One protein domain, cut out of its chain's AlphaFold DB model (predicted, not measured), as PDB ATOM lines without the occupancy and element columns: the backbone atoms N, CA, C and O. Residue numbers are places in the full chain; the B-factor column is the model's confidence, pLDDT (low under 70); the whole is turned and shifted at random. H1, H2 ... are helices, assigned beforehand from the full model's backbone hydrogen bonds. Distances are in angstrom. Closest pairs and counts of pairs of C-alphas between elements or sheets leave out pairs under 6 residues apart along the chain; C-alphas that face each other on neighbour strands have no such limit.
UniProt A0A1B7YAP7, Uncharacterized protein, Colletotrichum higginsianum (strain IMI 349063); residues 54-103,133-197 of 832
ATOM      1  N   HIS A  54      12.156  10.079  35.215       90.00
ATOM      2  CA  HIS A  54      12.203  11.482  35.679       90.00
ATOM      3  C   HIS A  54      12.175  12.527  34.542       90.00
ATOM      4  O   HIS A  54      11.667  13.635  34.719       90.00
ATOM      5  N   SER A  55      12.721  12.163  33.383       89.19
ATOM      6  CA  SER A  55      12.642  12.869  32.100       89.19
ATOM      7  C   SER A  55      11.185  13.030  31.650       89.19
ATOM      8  O   SER A  55      10.687  14.151  31.509       89.19
ATOM      9  N   GLY A  56      10.474  11.907  31.528       91.12
ATOM     10  CA  GLY A  56       9.045  11.829  31.233       91.12
ATOM     11  C   GLY A  56       8.183  12.579  32.250       91.12
ATOM     12  O   GLY A  56       7.354  13.394  31.853       91.12
ATOM     13  N   GLN A  57       8.422  12.394  33.554       92.94
ATOM     14  CA  GLN A  57       7.721  13.103  34.637       92.94
ATOM     15  C   GLN A  57       7.789  14.631  34.476       92.94
ATOM     16  O   GLN A  57       6.768  15.320  34.548       92.94
ATOM     17  N   TRP A  58       8.989  15.178  34.242       92.00
ATOM     18  CA  TRP A  58       9.179  16.623  34.084       92.00
ATOM     19  C   TRP A  58       8.498  17.129  32.809       92.00
ATOM     20  O   TRP A  58       7.878  18.190  32.831       92.00
ATOM     21  N   ILE A  59       8.540  16.373  31.711       91.38
ATOM     22  CA  ILE A  59       7.937  16.777  30.431       91.38
ATOM     23  C   ILE A  59       6.404  16.688  30.471       91.38
ATOM     24  O   ILE A  59       5.746  17.639  30.055       91.38
ATOM     25  N   ILE A  60       5.828  15.651  31.092       93.94
ATOM     26  CA  ILE A  60       4.390  15.561  31.409       93.94
ATOM     27  C   ILE A  60       3.920  16.805  32.167       93.94
ATOM     28  O   ILE A  60       2.932  17.438  31.789       93.94
ATOM     29  N   LEU A  61       4.639  17.181  33.227       94.38
ATOM     30  CA  LEU A  61       4.299  18.363  34.013       94.38
ATOM     31  C   LEU A  61       4.554  19.661  33.232       94.38
ATOM     32  O   LEU A  61       3.765  20.590  33.373       94.38
ATOM     33  N   SER A  62       5.572  19.721  32.370       91.69
ATOM     34  CA  SER A  62       5.856  20.887  31.513       91.69
ATOM     35  C   SER A  62       4.728  21.146  30.521       91.69
ATOM     36  O   SER A  62       4.257  22.274  30.431       91.69
ATOM     37  N   VAL A  63       4.262  20.103  29.829       92.00
ATOM     38  CA  VAL A  63       3.148  20.159  28.874       92.00
ATOM     39  C   VAL A  63       1.843  20.526  29.578       92.00
ATOM     40  O   VAL A  63       1.219  21.532  29.240       92.00
ATOM     41  N   LEU A  64       1.449  19.785  30.619       93.38
ATOM     42  CA  LEU A  64       0.182  20.050  31.310       93.38
ATOM     43  C   LEU A  64       0.149  21.438  31.969       93.38
ATOM     44  O   LEU A  64      -0.916  22.054  32.023       93.38
ATOM     45  N   CYS A  65       1.294  21.960  32.418       93.44
ATOM     46  CA  CYS A  65       1.387  23.302  32.994       93.44
ATOM     47  C   CYS A  65       1.350  24.456  31.972       93.44
ATOM     48  O   CYS A  65       1.314  25.611  32.391       93.44
ATOM     49  N   GLN A  66       1.321  24.190  30.658       89.94
ATOM     50  CA  GLN A  66       1.042  25.236  29.657       89.94
ATOM     51  C   GLN A  66      -0.435  25.665  29.688       89.94
ATOM     52  O   GLN A  66      -0.755  26.832  29.461       89.94
ATOM     53  N   TYR A  67      -1.333  24.727  30.011       89.19
ATOM     54  CA  TYR A  67      -2.789  24.909  29.941       89.19
ATOM     55  C   TYR A  67      -3.489  24.862  31.311       89.19
ATOM     56  O   TYR A  67      -4.652  25.250  31.430       89.19
ATOM     57  N   LYS A  68      -2.802  24.376  32.352       91.44
ATOM     58  CA  LYS A  68      -3.322  24.172  33.715       91.44
ATOM     59  C   LYS A  68      -2.342  24.745  34.743       91.44
ATOM     60  O   LYS A  68      -1.156  24.871  34.465       91.44
ATOM     61  N   THR A  69      -2.799  25.059  35.958       93.19
ATOM     62  CA  THR A  69      -1.857  25.337  37.065       93.19
ATOM     63  C   THR A  69      -1.191  24.035  37.514       93.19
ATOM     64  O   THR A  69      -1.764  22.958  37.320       93.19
ATOM     65  N   PHE A  70      -0.025  24.094  38.158       93.75
ATOM     66  CA  PHE A  70       0.659  22.890  38.635       93.75
ATOM     67  C   PHE A  70      -0.203  22.089  39.633       93.75
ATOM     68  O   PHE A  70      -0.358  20.878  39.471       93.75
ATOM     69  N   ALA A  71      -0.906  22.745  40.563       92.31
ATOM     70  CA  ALA A  71      -1.885  22.106  41.448       92.31
ATOM     71  C   ALA A  71      -3.106  21.506  40.716       92.31
ATOM     72  O   ALA A  71      -3.843  20.702  41.294       92.31
ATOM     73  N   SER A  72      -3.374  21.886  39.465       92.50
ATOM     74  CA  SER A  72      -4.372  21.237  38.604       92.50
ATOM     75  C   SER A  72      -3.764  20.092  37.781       92.50
ATOM     76  O   SER A  72      -4.423  19.065  37.602       92.50
ATOM     77  N   ALA A  73      -2.499  20.206  37.365       93.50
ATOM     78  CA  ALA A  73      -1.753  19.135  36.711       93.50
ATOM     79  C   ALA A  73      -1.559  17.931  37.651       93.50
ATOM     80  O   ALA A  73      -2.018  16.844  37.322       93.50
ATOM     81  N   ILE A  74      -1.018  18.114  38.863       93.88
ATOM     82  CA  ILE A  74      -0.797  17.007  39.820       93.88
ATOM     83  C   ILE A  74      -2.095  16.267  40.198       93.88
ATOM     84  O   ILE A  74      -2.084  15.049  40.356       93.88
ATOM     85  N   ARG A  75      -3.232  16.982  40.270       91.56
ATOM     86  CA  ARG A  75      -4.566  16.382  40.472       91.56
ATOM     87  C   ARG A  75      -5.039  15.602  39.251       91.56
ATOM     88  O   ARG A  75      -5.557  14.504  39.409       91.56
ATOM     89  N   THR A  76      -4.849  16.157  38.051       92.25
ATOM     90  CA  THR A  76      -5.135  15.458  36.787       92.25
ATOM     91  C   THR A  76      -4.373  14.130  36.745       92.25
ATOM     92  O   THR A  76      -4.960  13.100  36.448       92.25
ATOM     93  N   LEU A  77      -3.090  14.157  37.114       92.06
ATOM     94  CA  LEU A  77      -2.181  13.009  37.142       92.06
ATOM     95  C   LEU A  77      -2.407  12.039  38.315       92.06
ATOM     96  O   LEU A  77      -1.725  11.025  38.392       92.06
ATOM     97  N   GLN A  78      -3.349  12.318  39.225       89.69
ATOM     98  CA  GLN A  78      -3.615  11.493  40.413       89.69
ATOM     99  C   GLN A  78      -2.362  11.272  41.296       89.69
ATOM    100  O   GLN A  78      -2.243  10.255  41.977       89.69
ATOM    101  N   MET A  79      -1.415  12.222  41.290       91.44
ATOM    102  CA  MET A  79      -0.165  12.127  42.056       91.44
ATOM    103  C   MET A  79      -0.434  12.180  43.562       91.44
ATOM    104  O   MET A  79      -1.148  13.064  44.042       91.44
ATOM    105  N   THR A  80       0.193  11.288  44.331       91.75
ATOM    106  CA  THR A  80       0.075  11.308  45.795       91.75
ATOM    107  C   THR A  80       0.924  12.430  46.405       91.75
ATOM    108  O   THR A  80       1.903  12.887  45.810       91.75
ATOM    109  N   THR A  81       0.605  12.872  47.626       89.00
ATOM    110  CA  THR A  81       1.398  13.899  48.334       89.00
ATOM    111  C   THR A  81       2.899  13.549  48.419       89.00
ATOM    112  O   THR A  81       3.713  14.426  48.124       89.00
ATOM    113  N   PRO A  82       3.310  12.297  48.725       90.44
ATOM    114  CA  PRO A  82       4.708  11.873  48.606       90.44
ATOM    115  C   PRO A  82       5.319  12.018  47.202       90.44
ATOM    116  O   PRO A  82       6.493  12.358  47.096       90.44
ATOM    117  N   ASP A  83       4.558  11.787  46.129       91.94
ATOM    118  CA  ASP A  83       5.060  11.922  44.750       91.94
ATOM    119  C   ASP A  83       5.334  13.381  44.392       91.94
ATOM    120  O   ASP A  83       6.374  13.700  43.817       91.94
ATOM    121  N   VAL A  84       4.429  14.278  44.796       92.75
ATOM    122  CA  VAL A  84       4.594  15.728  44.634       92.75
ATOM    123  C   VAL A  84       5.805  16.219  45.432       92.75
ATOM    124  O   VAL A  84       6.615  16.974  44.896       92.75
ATOM    125  N   ILE A  85       5.979  15.766  46.680       91.88
ATOM    126  CA  ILE A  85       7.145  16.128  47.506       91.88
ATOM    127  C   ILE A  85       8.445  15.622  46.867       91.88
ATOM    128  O   ILE A  85       9.394  16.399  46.764       91.88
ATOM    129  N   ASN A  86       8.488  14.371  46.397       92.56
ATOM    130  CA  ASN A  86       9.664  13.786  45.746       92.56
ATOM    131  C   ASN A  86      10.025  14.519  44.444       92.56
ATOM    132  O   ASN A  86      11.180  14.907  44.253       92.56
ATOM    133  N   PHE A  87       9.044  14.762  43.569       94.44
ATOM    134  CA  PHE A  87       9.265  15.468  42.308       94.44
ATOM    135  C   PHE A  87       9.745  16.907  42.542       94.44
ATOM    136  O   PHE A  87      10.777  17.316  42.006       94.44
ATOM    137  N   VAL A  88       9.046  17.673  43.390       94.62
ATOM    138  CA  VAL A  88       9.410  19.069  43.682       94.62
ATOM    139  C   VAL A  88      10.761  19.143  44.409       94.62
ATOM    140  O   VAL A  88      11.540  20.054  44.143       94.62
ATOM    141  N   THR A  89      11.103  18.151  45.239       93.00
ATOM    142  CA  THR A  89      12.434  17.997  45.857       93.00
ATOM    143  C   THR A  89      13.541  17.895  44.812       93.00
ATOM    144  O   THR A  89      14.521  18.642  44.875       93.00
ATOM    145  N   LEU A  90      13.394  16.998  43.833       92.12
ATOM    146  CA  LEU A  90      14.378  16.824  42.763       92.12
ATOM    147  C   LEU A  90      14.461  18.077  41.884       92.12
ATOM    148  O   LEU A  90      15.559  18.571  41.629       92.12
ATOM    149  N   TYR A  91      13.319  18.653  41.507       93.69
ATOM    150  CA  TYR A  91      13.239  19.907  40.757       93.69
ATOM    151  C   TYR A  91      13.953  21.070  41.475       93.69
ATOM    152  O   TYR A  91      14.730  21.792  40.847       93.69
ATOM    153  N   ILE A  92      13.780  21.225  42.796       92.62
ATOM    154  CA  ILE A  92      14.514  22.222  43.597       92.62
ATOM    155  C   ILE A  92      16.019  21.931  43.588       92.62
ATOM    156  O   ILE A  92      16.803  22.865  43.429       92.62
ATOM    157  N   LYS A  93      16.441  20.666  43.729       91.44
ATOM    158  CA  LYS A  93      17.865  20.285  43.703       91.44
ATOM    159  C   LYS A  93      18.506  20.607  42.344       91.44
ATOM    160  O   LYS A  93      19.550  21.261  42.320       91.44
ATOM    161  N   PHE A  94      17.850  20.290  41.226       91.19
ATOM    162  CA  PHE A  94      18.306  20.693  39.887       91.19
ATOM    163  C   PHE A  94      18.302  22.221  39.686       91.19
ATOM    164  O   PHE A  94      19.255  22.763  39.125       91.19
ATOM    165  N   HIS A  95      17.286  22.942  40.176       91.19
ATOM    166  CA  HIS A  95      17.216  24.410  40.106       91.19
ATOM    167  C   HIS A  95      18.348  25.080  40.908       91.19
ATOM    168  O   HIS A  95      19.030  25.967  40.388       91.19
ATOM    169  N   ARG A  96      18.602  24.616  42.145       91.38
ATOM    170  CA  ARG A  96      19.729  25.051  42.995       91.38
ATOM    171  C   ARG A  96      21.067  24.800  42.284       91.38
ATOM    172  O   ARG A  96      21.873  25.723  42.190       91.38
ATOM    173  N   ALA A  97      21.276  23.603  41.729       89.88
ATOM    174  CA  ALA A  97      22.503  23.246  41.010       89.88
ATOM    175  C   ALA A  97      22.721  24.089  39.740       89.88
ATOM    176  O   ALA A  97      23.811  24.618  39.532       89.88
ATOM    177  N   THR A  98      21.681  24.283  38.923       90.38
ATOM    178  CA  THR A  98      21.771  25.074  37.682       90.38
ATOM    179  C   THR A  98      22.058  26.546  37.977       90.38
ATOM    180  O   THR A  98      22.910  27.139  37.317       90.38
ATOM    181  N   LYS A  99      21.428  27.137  39.008       90.88
ATOM    182  CA  LYS A  99      21.744  28.510  39.442       90.88
ATOM    183  C   LYS A  99      23.154  28.635  40.036       90.88
ATOM    184  O   LYS A  99      23.798  29.657  39.814       90.88
ATOM    185  N   LEU A 100      23.652  27.619  40.748       90.31
ATOM    186  CA  LEU A 100      25.030  27.601  41.258       90.31
ATOM    187  C   LEU A 100      26.053  27.553  40.112       90.31
ATOM    188  O   LEU A 100      27.007  28.328  40.120       90.31
ATOM    189  N   TRP A 101      25.826  26.688  39.117       90.94
ATOM    190  CA  TRP A 101      26.653  26.601  37.911       90.94
ATOM    191  C   TRP A 101      26.632  27.910  37.112       90.94
ATOM    192  O   TRP A 101      27.696  28.455  36.844       90.94
ATOM    193  N   ALA A 102      25.453  28.464  36.809       89.44
ATOM    194  CA  ALA A 102      25.341  29.713  36.055       89.44
ATOM    195  C   ALA A 102      26.109  30.855  36.744       89.44
ATOM    196  O   ALA A 102      26.980  31.467  36.132       89.44
ATOM    197  N   LYS A 103      25.905  31.037  38.059       91.62
ATOM    198  CA  LYS A 103      26.661  32.008  38.868       91.62
ATOM    199  C   LYS A 103      28.176  31.778  38.794       91.62
ATOM    200  O   LYS A 103      28.933  32.739  38.725       91.62
ATOM    201  N   PRO A 133      25.112  21.165  34.853       86.50
ATOM    202  CA  PRO A 133      24.486  20.012  35.493       86.50
ATOM    203  C   PRO A 133      23.455  19.378  34.557       86.50
ATOM    204  O   PRO A 133      22.566  20.078  34.068       86.50
ATOM    205  N   ARG A 134      23.585  18.071  34.287       84.62
ATOM    206  CA  ARG A 134      22.662  17.363  33.390       84.62
ATOM    207  C   ARG A 134      21.254  17.386  33.982       84.62
ATOM    208  O   ARG A 134      21.047  16.890  35.090       84.62
ATOM    209  N   LEU A 135      20.296  17.936  33.244       86.38
ATOM    210  CA  LEU A 135      18.880  17.882  33.585       86.38
ATOM    211  C   LEU A 135      18.240  16.620  32.985       86.38
ATOM    212  O   LEU A 135      18.601  16.226  31.876       86.38
ATOM    213  N   PRO A 136      17.204  16.051  33.627       82.81
ATOM    214  CA  PRO A 136      16.353  15.020  33.030       82.81
ATOM    215  C   PRO A 136      15.697  15.432  31.699       82.81
ATOM    216  O   PRO A 136      15.209  14.577  30.973       82.81
ATOM    217  N   THR A 137      15.668  16.725  31.364       83.88
ATOM    218  CA  THR A 137      15.129  17.237  30.094       83.88
ATOM    219  C   THR A 137      16.168  17.389  28.976       83.88
ATOM    220  O   THR A 137      15.778  17.695  27.852       83.88
ATOM    221  N   ASP A 138      17.463  17.209  29.263       82.62
ATOM    222  CA  ASP A 138      18.549  17.380  28.278       82.62
ATOM    223  C   ASP A 138      18.625  16.228  27.269       82.62
ATOM    224  O   ASP A 138      19.117  16.399  26.157       82.62
ATOM    225  N   VAL A 139      18.171  15.044  27.685       76.69
ATOM    226  CA  VAL A 139      18.063  13.839  26.863       76.69
ATOM    227  C   VAL A 139      16.731  13.186  27.213       76.69
ATOM    228  O   VAL A 139      16.589  12.617  28.290       76.69
ATOM    229  N   LEU A 140      15.756  13.277  26.307       82.12
ATOM    230  CA  LEU A 140      14.560  12.437  26.361       82.12
ATOM    231  C   LEU A 140      14.792  11.230  25.453       82.12
ATOM    232  O   LEU A 140      14.733  11.363  24.227       82.12
ATOM    233  N   GLU A 141      15.050  10.065  26.044       84.25
ATOM    234  CA  GLU A 141      15.133   8.821  25.282       84.25
ATOM    235  C   GLU A 141      13.741   8.394  24.776       84.25
ATOM    236  O   GLU A 141      12.703   8.744  25.342       84.25
ATOM    237  N   ASN A 142      13.696   7.636  23.678       85.81
ATOM    238  CA  ASN A 142      12.438   7.110  23.143       85.81
ATOM    239  C   ASN A 142      11.651   6.227  24.139       85.81
ATOM    240  O   ASN A 142      10.448   6.453  24.238       85.81
ATOM    241  N   PRO A 143      12.252   5.288  24.911       87.62
ATOM    242  CA  PRO A 143      11.519   4.563  25.957       87.62
ATOM    243  C   PRO A 143      10.856   5.495  26.983       87.62
ATOM    244  O   PRO A 143       9.666   5.343  27.241       87.62
ATOM    245  N   ASP A 144      11.571   6.500  27.496       89.06
ATOM    246  CA  ASP A 144      11.033   7.492  28.440       89.06
ATOM    247  C   ASP A 144       9.824   8.250  27.855       89.06
ATOM    248  O   ASP A 144       8.843   8.522  28.552       89.06
ATOM    249  N   ARG A 145       9.882   8.589  26.557       89.50
ATOM    250  CA  ARG A 145       8.778   9.219  25.810       89.50
ATOM    251  C   ARG A 145       7.583   8.273  25.686       89.50
ATOM    252  O   ARG A 145       6.457   8.681  25.952       89.50
ATOM    253  N   GLU A 146       7.816   7.031  25.274       90.38
ATOM    254  CA  GLU A 146       6.776   6.011  25.092       90.38
ATOM    255  C   GLU A 146       6.077   5.676  26.422       90.38
ATOM    256  O   GLU A 146       4.850   5.565  26.466       90.38
ATOM    257  N   GLU A 147       6.832   5.604  27.520       91.81
ATOM    258  CA  GLU A 147       6.310   5.437  28.877       91.81
ATOM    259  C   GLU A 147       5.480   6.647  29.326       91.81
ATOM    260  O   GLU A 147       4.344   6.480  29.779       91.81
ATOM    261  N   ALA A 148       5.992   7.868  29.135       92.38
ATOM    262  CA  ALA A 148       5.267   9.096  29.456       92.38
ATOM    263  C   ALA A 148       3.945   9.215  28.676       92.38
ATOM    264  O   ALA A 148       2.905   9.552  29.247       92.38
ATOM    265  N   ILE A 149       3.959   8.868  27.384       92.62
ATOM    266  CA  ILE A 149       2.766   8.803  26.533       92.62
ATOM    267  C   ILE A 149       1.795   7.728  27.039       92.62
ATOM    268  O   ILE A 149       0.603   8.007  27.183       92.62
ATOM    269  N   LYS A 150       2.264   6.511  27.353       93.12
ATOM    270  CA  LYS A 150       1.403   5.440  27.889       93.12
ATOM    271  C   LYS A 150       0.758   5.845  29.219       93.12
ATOM    272  O   LYS A 150      -0.425   5.571  29.429       93.12
ATOM    273  N   TYR A 151       1.488   6.553  30.076       93.69
ATOM    274  CA  TYR A 151       0.963   7.083  31.329       93.69
ATOM    275  C   TYR A 151      -0.085   8.195  31.115       93.69
ATOM    276  O   TYR A 151      -1.159   8.126  31.711       93.69
ATOM    277  N   LEU A 152       0.139   9.162  30.211       92.75
ATOM    278  CA  LEU A 152      -0.886  10.161  29.857       92.75
ATOM    279  C   LEU A 152      -2.173   9.515  29.324       92.75
ATOM    280  O   LEU A 152      -3.270   9.891  29.742       92.75
ATOM    281  N   ARG A 153      -2.043   8.519  28.438       92.06
ATOM    282  CA  ARG A 153      -3.169   7.747  27.884       92.06
ATOM    283  C   ARG A 153      -3.986   7.079  28.991       92.06
ATOM    284  O   ARG A 153      -5.201   7.238  29.042       92.06
ATOM    285  N   GLN A 154      -3.310   6.407  29.921       91.69
ATOM    286  CA  GLN A 154      -3.911   5.765  31.094       91.69
ATOM    287  C   GLN A 154      -4.636   6.750  32.029       91.69
ATOM    288  O   GLN A 154      -5.639   6.399  32.645       91.69
ATOM    289  N   VAL A 155      -4.128   7.977  32.155       90.75
ATOM    290  CA  VAL A 155      -4.738   9.055  32.954       90.75
ATOM    291  C   VAL A 155      -5.886   9.756  32.196       90.75
ATOM    292  O   VAL A 155      -6.613  10.567  32.769       90.75
ATOM    293  N   GLY A 156      -6.107   9.430  30.917       89.88
ATOM    294  CA  GLY A 156      -7.139  10.048  30.084       89.88
ATOM    295  C   GLY A 156      -6.766  11.458  29.620       89.88
ATOM    296  O   GLY A 156      -7.630  12.326  29.528       89.88
ATOM    297  N   GLN A 157      -5.479  11.715  29.374       91.50
ATOM    298  CA  GLN A 157      -4.939  12.996  28.898       91.50
ATOM    299  C   GLN A 157      -4.388  12.886  27.472       91.50
ATOM    300  O   GLN A 157      -3.267  13.297  27.191       91.50
ATOM    301  N   GLU A 158      -5.208  12.338  26.570       88.81
ATOM    302  CA  GLU A 158      -4.886  12.166  25.145       88.81
ATOM    303  C   GLU A 158      -4.487  13.492  24.469       88.81
ATOM    304  O   GLU A 158      -3.559  13.510  23.670       88.81
ATOM    305  N   GLU A 159      -5.115  14.613  24.847       88.44
ATOM    306  CA  GLU A 159      -4.803  15.958  24.324       88.44
ATOM    307  C   GLU A 159      -3.332  16.360  24.544       88.44
ATOM    308  O   GLU A 159      -2.751  17.039  23.707       88.44
ATOM    309  N   ALA A 160      -2.708  15.906  25.636       90.56
ATOM    310  CA  ALA A 160      -1.313  16.207  25.964       90.56
ATOM    311  C   ALA A 160      -0.308  15.215  25.340       90.56
ATOM    312  O   ALA A 160       0.899  15.359  25.532       90.56
ATOM    313  N   VAL A 161      -0.774  14.188  24.616       92.00
ATOM    314  CA  VAL A 161       0.102  13.195  23.970       92.00
ATOM    315  C   VAL A 161       0.782  13.773  22.729       92.00
ATOM    316  O   VAL A 161       1.957  13.487  22.505       92.00
ATOM    317  N   GLU A 162       0.078  14.602  21.955       89.31
ATOM    318  CA  GLU A 162       0.613  15.252  20.746       89.31
ATOM    319  C   GLU A 162       1.788  16.183  21.106       89.31
ATOM    320  O   GLU A 162       2.881  16.036  20.560       89.31
ATOM    321  N   ASP A 163       1.625  17.014  22.143       89.00
ATOM    322  CA  ASP A 163       2.678  17.887  22.691       89.00
ATOM    323  C   ASP A 163       3.934  17.121  23.179       89.00
ATOM    324  O   ASP A 163       5.054  17.629  23.073       89.00
ATOM    325  N   ILE A 164       3.785  15.898  23.718       89.31
ATOM    326  CA  ILE A 164       4.933  15.058  24.122       89.31
ATOM    327  C   ILE A 164       5.599  14.388  22.912       89.31
ATOM    328  O   ILE A 164       6.826  14.263  22.888       89.31
ATOM    329  N   ASP A 165       4.847  13.975  21.891       85.88
ATOM    330  CA  ASP A 165       5.442  13.366  20.695       85.88
ATOM    331  C   ASP A 165       6.167  14.403  19.810       85.88
ATOM    332  O   ASP A 165       7.248  14.140  19.264       85.88
ATOM    333  N   GLU A 166       5.671  15.644  19.774       85.19
ATOM    334  CA  GLU A 166       6.402  16.770  19.190       85.19
ATOM    335  C   GLU A 166       7.673  17.135  19.984       85.19
ATOM    336  O   GLU A 166       8.631  17.640  19.389       85.19
ATOM    337  N   TRP A 167       7.756  16.820  21.287       81.69
ATOM    338  CA  TRP A 167       8.859  17.249  22.157       81.69
ATOM    339  C   TRP A 167      10.237  16.790  21.648       81.69
ATOM    340  O   TRP A 167      10.615  15.611  21.709       81.69
ATOM    341  N   ARG A 168      11.038  17.739  21.153       68.69
ATOM    342  CA  ARG A 168      12.440  17.531  20.760       68.69
ATOM    343  C   ARG A 168      13.324  17.831  21.973       68.69
ATOM    344  O   ARG A 168      13.654  18.984  22.225       68.69
ATOM    345  N   GLY A 169      13.676  16.792  22.737       63.25
ATOM    346  CA  GLY A 169      14.475  16.883  23.969       63.25
ATOM    347  C   GLY A 169      15.937  17.273  23.723       63.25
ATOM    348  O   GLY A 169      16.816  16.434  23.852       63.25
ATOM    349  N   LEU A 170      16.157  18.526  23.315       59.09
ATOM    350  CA  LEU A 170      17.450  19.174  23.047       59.09
ATOM    351  C   LEU A 170      17.500  20.605  23.621       59.09
ATOM    352  O   LEU A 170      18.355  21.407  23.253       59.09
ATOM    353  N   SER A 171      16.547  20.960  24.487       62.50
ATOM    354  CA  SER A 171      16.501  22.276  25.122       62.50
ATOM    355  C   SER A 171      17.550  22.343  26.231       62.50
ATOM    356  O   SER A 171      17.434  21.683  27.263       62.50
ATOM    357  N   THR A 172      18.575  23.166  26.006       66.56
ATOM    358  CA  THR A 172      19.680  23.442  26.936       66.56
ATOM    359  C   THR A 172      19.273  24.304  28.133       66.56
ATOM    360  O   THR A 172      20.112  24.642  28.969       66.56
ATOM    361  N   ASP A 173      17.994  24.640  28.265       76.94
ATOM    362  CA  ASP A 173      17.500  25.593  29.252       76.94
ATOM    363  C   ASP A 173      16.778  24.880  30.404       76.94
ATOM    364  O   ASP A 173      16.352  23.728  30.303       76.94
ATOM    365  N   PHE A 174      16.659  25.558  31.546       85.44
ATOM    366  CA  PHE A 174      15.955  25.010  32.702       85.44
ATOM    367  C   PHE A 174      14.440  25.204  32.541       85.44
ATOM    368  O   PHE A 174      13.927  26.318  32.697       85.44
ATOM    369  N   HIS A 175      13.717  24.115  32.261       86.00
ATOM    370  CA  HIS A 175      12.259  24.103  32.102       86.00
ATOM    371  C   HIS A 175      11.553  24.471  33.414       86.00
ATOM    372  O   HIS A 175      11.271  23.621  34.263       86.00
ATOM    373  N   THR A 176      11.294  25.768  33.580       88.94
ATOM    374  CA  THR A 176      10.708  26.340  34.794       88.94
ATOM    375  C   THR A 176       9.214  26.041  34.844       88.94
ATOM    376  O   THR A 176       8.427  26.614  34.095       88.94
ATOM    377  N   LEU A 177       8.823  25.152  35.753       91.31
ATOM    378  CA  LEU A 177       7.430  24.810  36.016       91.31
ATOM    379  C   LEU A 177       6.757  25.894  36.881       91.31
ATOM    380  O   LEU A 177       7.360  26.333  37.869       91.31
ATOM    381  N   PRO A 178       5.502  26.290  36.586       91.75
ATOM    382  CA  PRO A 178       4.732  27.258  37.369       91.75
ATOM    383  C   PRO A 178       4.138  26.610  38.635       91.75
ATOM    384  O   PRO A 178       2.924  26.570  38.830       91.75
ATOM    385  N   ILE A 179       5.011  26.069  39.488       92.25
ATOM    386  CA  ILE A 179       4.648  25.460  40.773       92.25
ATOM    387  C   ILE A 179       4.180  26.555  41.733       92.25
ATOM    388  O   ILE A 179       4.875  27.557  41.919       92.25
ATOM    389  N   GLU A 180       3.021  26.362  42.365       92.81
ATOM    390  CA  GLU A 180       2.464  27.344  43.290       92.81
ATOM    391  C   GLU A 180       3.426  27.622  44.469       92.81
ATOM    392  O   GLU A 180       4.001  26.686  45.045       92.81
ATOM    393  N   PRO A 181       3.615  28.899  44.862       88.50
ATOM    394  CA  PRO A 181       4.622  29.290  45.848       88.50
ATOM    395  C   PRO A 181       4.409  28.639  47.222       88.50
ATOM    396  O   PRO A 181       5.376  28.387  47.938       88.50
ATOM    397  N   GLU A 182       3.171  28.302  47.584       90.38
ATOM    398  CA  GLU A 182       2.829  27.587  48.816       90.38
ATOM    399  C   GLU A 182       3.307  26.127  48.809       90.38
ATOM    400  O   GLU A 182       3.667  25.599  49.863       90.38
ATOM    401  N   ILE A 183       3.330  25.470  47.642       88.69
ATOM    402  CA  ILE A 183       3.884  24.117  47.477       88.69
ATOM    403  C   ILE A 183       5.409  24.202  47.538       88.69
ATOM    404  O   ILE A 183       6.038  23.481  48.312       88.69
ATOM    405  N   MET A 184       5.990  25.143  46.787       90.25
ATOM    406  CA  MET A 184       7.431  25.383  46.754       90.25
ATOM    407  C   MET A 184       7.994  25.664  48.156       90.25
ATOM    408  O   MET A 184       8.934  25.003  48.588       90.25
ATOM    409  N   ALA A 185       7.373  26.575  48.913       87.62
ATOM    410  CA  ALA A 185       7.796  26.915  50.272       87.62
ATOM    411  C   ALA A 185       7.727  25.720  51.240       87.62
ATOM    412  O   ALA A 185       8.636  25.540  52.048       87.62
ATOM    413  N   ARG A 186       6.688  24.875  51.148       85.75
ATOM    414  CA  ARG A 186       6.563  23.666  51.984       85.75
ATOM    415  C   ARG A 186       7.683  22.662  51.714       85.75
ATOM    416  O   ARG A 186       8.252  22.136  52.663       85.75
ATOM    417  N   VAL A 187       8.011  22.410  50.446       89.56
ATOM    418  CA  VAL A 187       9.060  21.442  50.086       89.56
ATOM    419  C   VAL A 187      10.461  21.995  50.372       89.56
ATOM    420  O   VAL A 187      11.319  21.244  50.818       89.56
ATOM    421  N   VAL A 188      10.684  23.310  50.235       89.44
ATOM    422  CA  VAL A 188      11.933  23.961  50.681       89.44
ATOM    423  C   VAL A 188      12.159  23.794  52.187       89.44
ATOM    424  O   VAL A 188      13.277  23.490  52.582       89.44
ATOM    425  N   VAL A 189      11.124  23.924  53.027       86.19
ATOM    426  CA  VAL A 189      11.263  23.679  54.477       86.19
ATOM    427  C   VAL A 189      11.640  22.223  54.764       86.19
ATOM    428  O   VAL A 189      12.565  21.991  55.532       86.19
ATOM    429  N   ILE A 190      10.996  21.251  54.106       85.25
ATOM    430  CA  ILE A 190      11.327  19.820  54.260       85.25
ATOM    431  C   ILE A 190      12.791  19.545  53.869       85.25
ATOM    432  O   ILE A 190      13.497  18.844  54.588       85.25
ATOM    433  N   LEU A 191      13.258  20.130  52.761       86.19
ATOM    434  CA  LEU A 191      14.643  20.013  52.296       86.19
ATOM    435  C   LEU A 191      15.656  20.619  53.267       86.19
ATOM    436  O   LEU A 191      16.650  19.979  53.600       86.19
ATOM    437  N   ASP A 192      15.413  21.850  53.712       81.56
ATOM    438  CA  ASP A 192      16.348  22.577  54.568       81.56
ATOM    439  C   ASP A 192      16.357  22.004  56.007       81.56
ATOM    440  O   ASP A 192      17.369  22.110  56.704       81.56
ATOM    441  N   GLU A 193      15.277  21.339  56.444       80.25
ATOM    442  CA  GLU A 193      15.249  20.512  57.662       80.25
ATOM    443  C   GLU A 193      16.041  19.200  57.494       80.25
ATOM    444  O   GLU A 193      16.810  18.845  58.387       80.25
ATOM    445  N   GLU A 194      15.913  18.497  56.361       65.75
ATOM    446  CA  GLU A 194      16.659  17.256  56.077       65.75
ATOM    447  C   GLU A 194      18.176  17.510  55.969       65.75
ATOM    448  O   GLU A 194      18.972  16.833  56.625       65.75
ATOM    449  N   GLU A 195      18.586  18.544  55.225       61.25
ATOM    450  CA  GLU A 195      19.983  19.002  55.160       61.25
ATOM    451  C   GLU A 195      20.472  19.509  56.536       61.25
ATOM    452  O   GLU A 195      21.611  19.250  56.932       61.25
ATOM    453  N   GLY A 196      19.603  20.172  57.310       48.72
ATOM    454  CA  GLY A 196      19.906  20.670  58.654       48.72
ATOM    455  C   GLY A 196      20.157  19.572  59.695       48.72
ATOM    456  O   GLY A 196      21.062  19.713  60.519       48.72
ATOM    457  N   PHE A 197      19.410  18.465  59.645       41.25
ATOM    458  CA  PHE A 197      19.617  17.310  60.530       41.25
ATOM    459  C   PHE A 197      20.902  16.532  60.211       41.25
ATOM    460  O   PHE A 197      21.513  15.972  61.120       41.25
TER     461      PHE A 197
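Overview. This is residues 54 to 103 and 133 to 197 of the 832 residues of an uncharacterized protein of Colletotrichum higginsianum (strain IMI 349063) (UniProt A0A1B7YAP7). Helix H1 lies in the middle, with the hairpin of H4 and H5 packed on one side, H2 across its later half and long H3 on the other side. H6 crosses H3, and its residues 192 to 197 stick out. The 115 printed residues have six named helices, H1 to H6, and no named strand: all helix, compact, radius of gyration of the C-alphas 14.4 A, spans 42 by 29 by 22 A.

Along the chain. H1, residues 54 to 67, begins at C-alpha (12.203, 11.482, 35.679). H2 is 70 to 76, H3 81 to 103 (32.5 A), H4 142 to 155, H5 159 to 166, H6 181 to 197, ending at C-alpha (19.617, 17.310, 60.530).

Arrangement. H1, the hub, touches H4 at a steep tilt of 51 degrees, closest C-alphas Gly 56 and Ala 148, 5.0 A. H3 touches H6 about perpendicular, 80 degrees, closest C-alphas Ile 85 and Val 187, 6.2 A. Every O i to N i+4 pair is within hydrogen-bond range in H3, H4 and H6.

Size, cuts and confidence. Residues 104 to 132 are not printed, a 12.7 A gap. H5 to H6 is a long link. Residues 168 to 172 and 194 to 197 have pLDDT under 70.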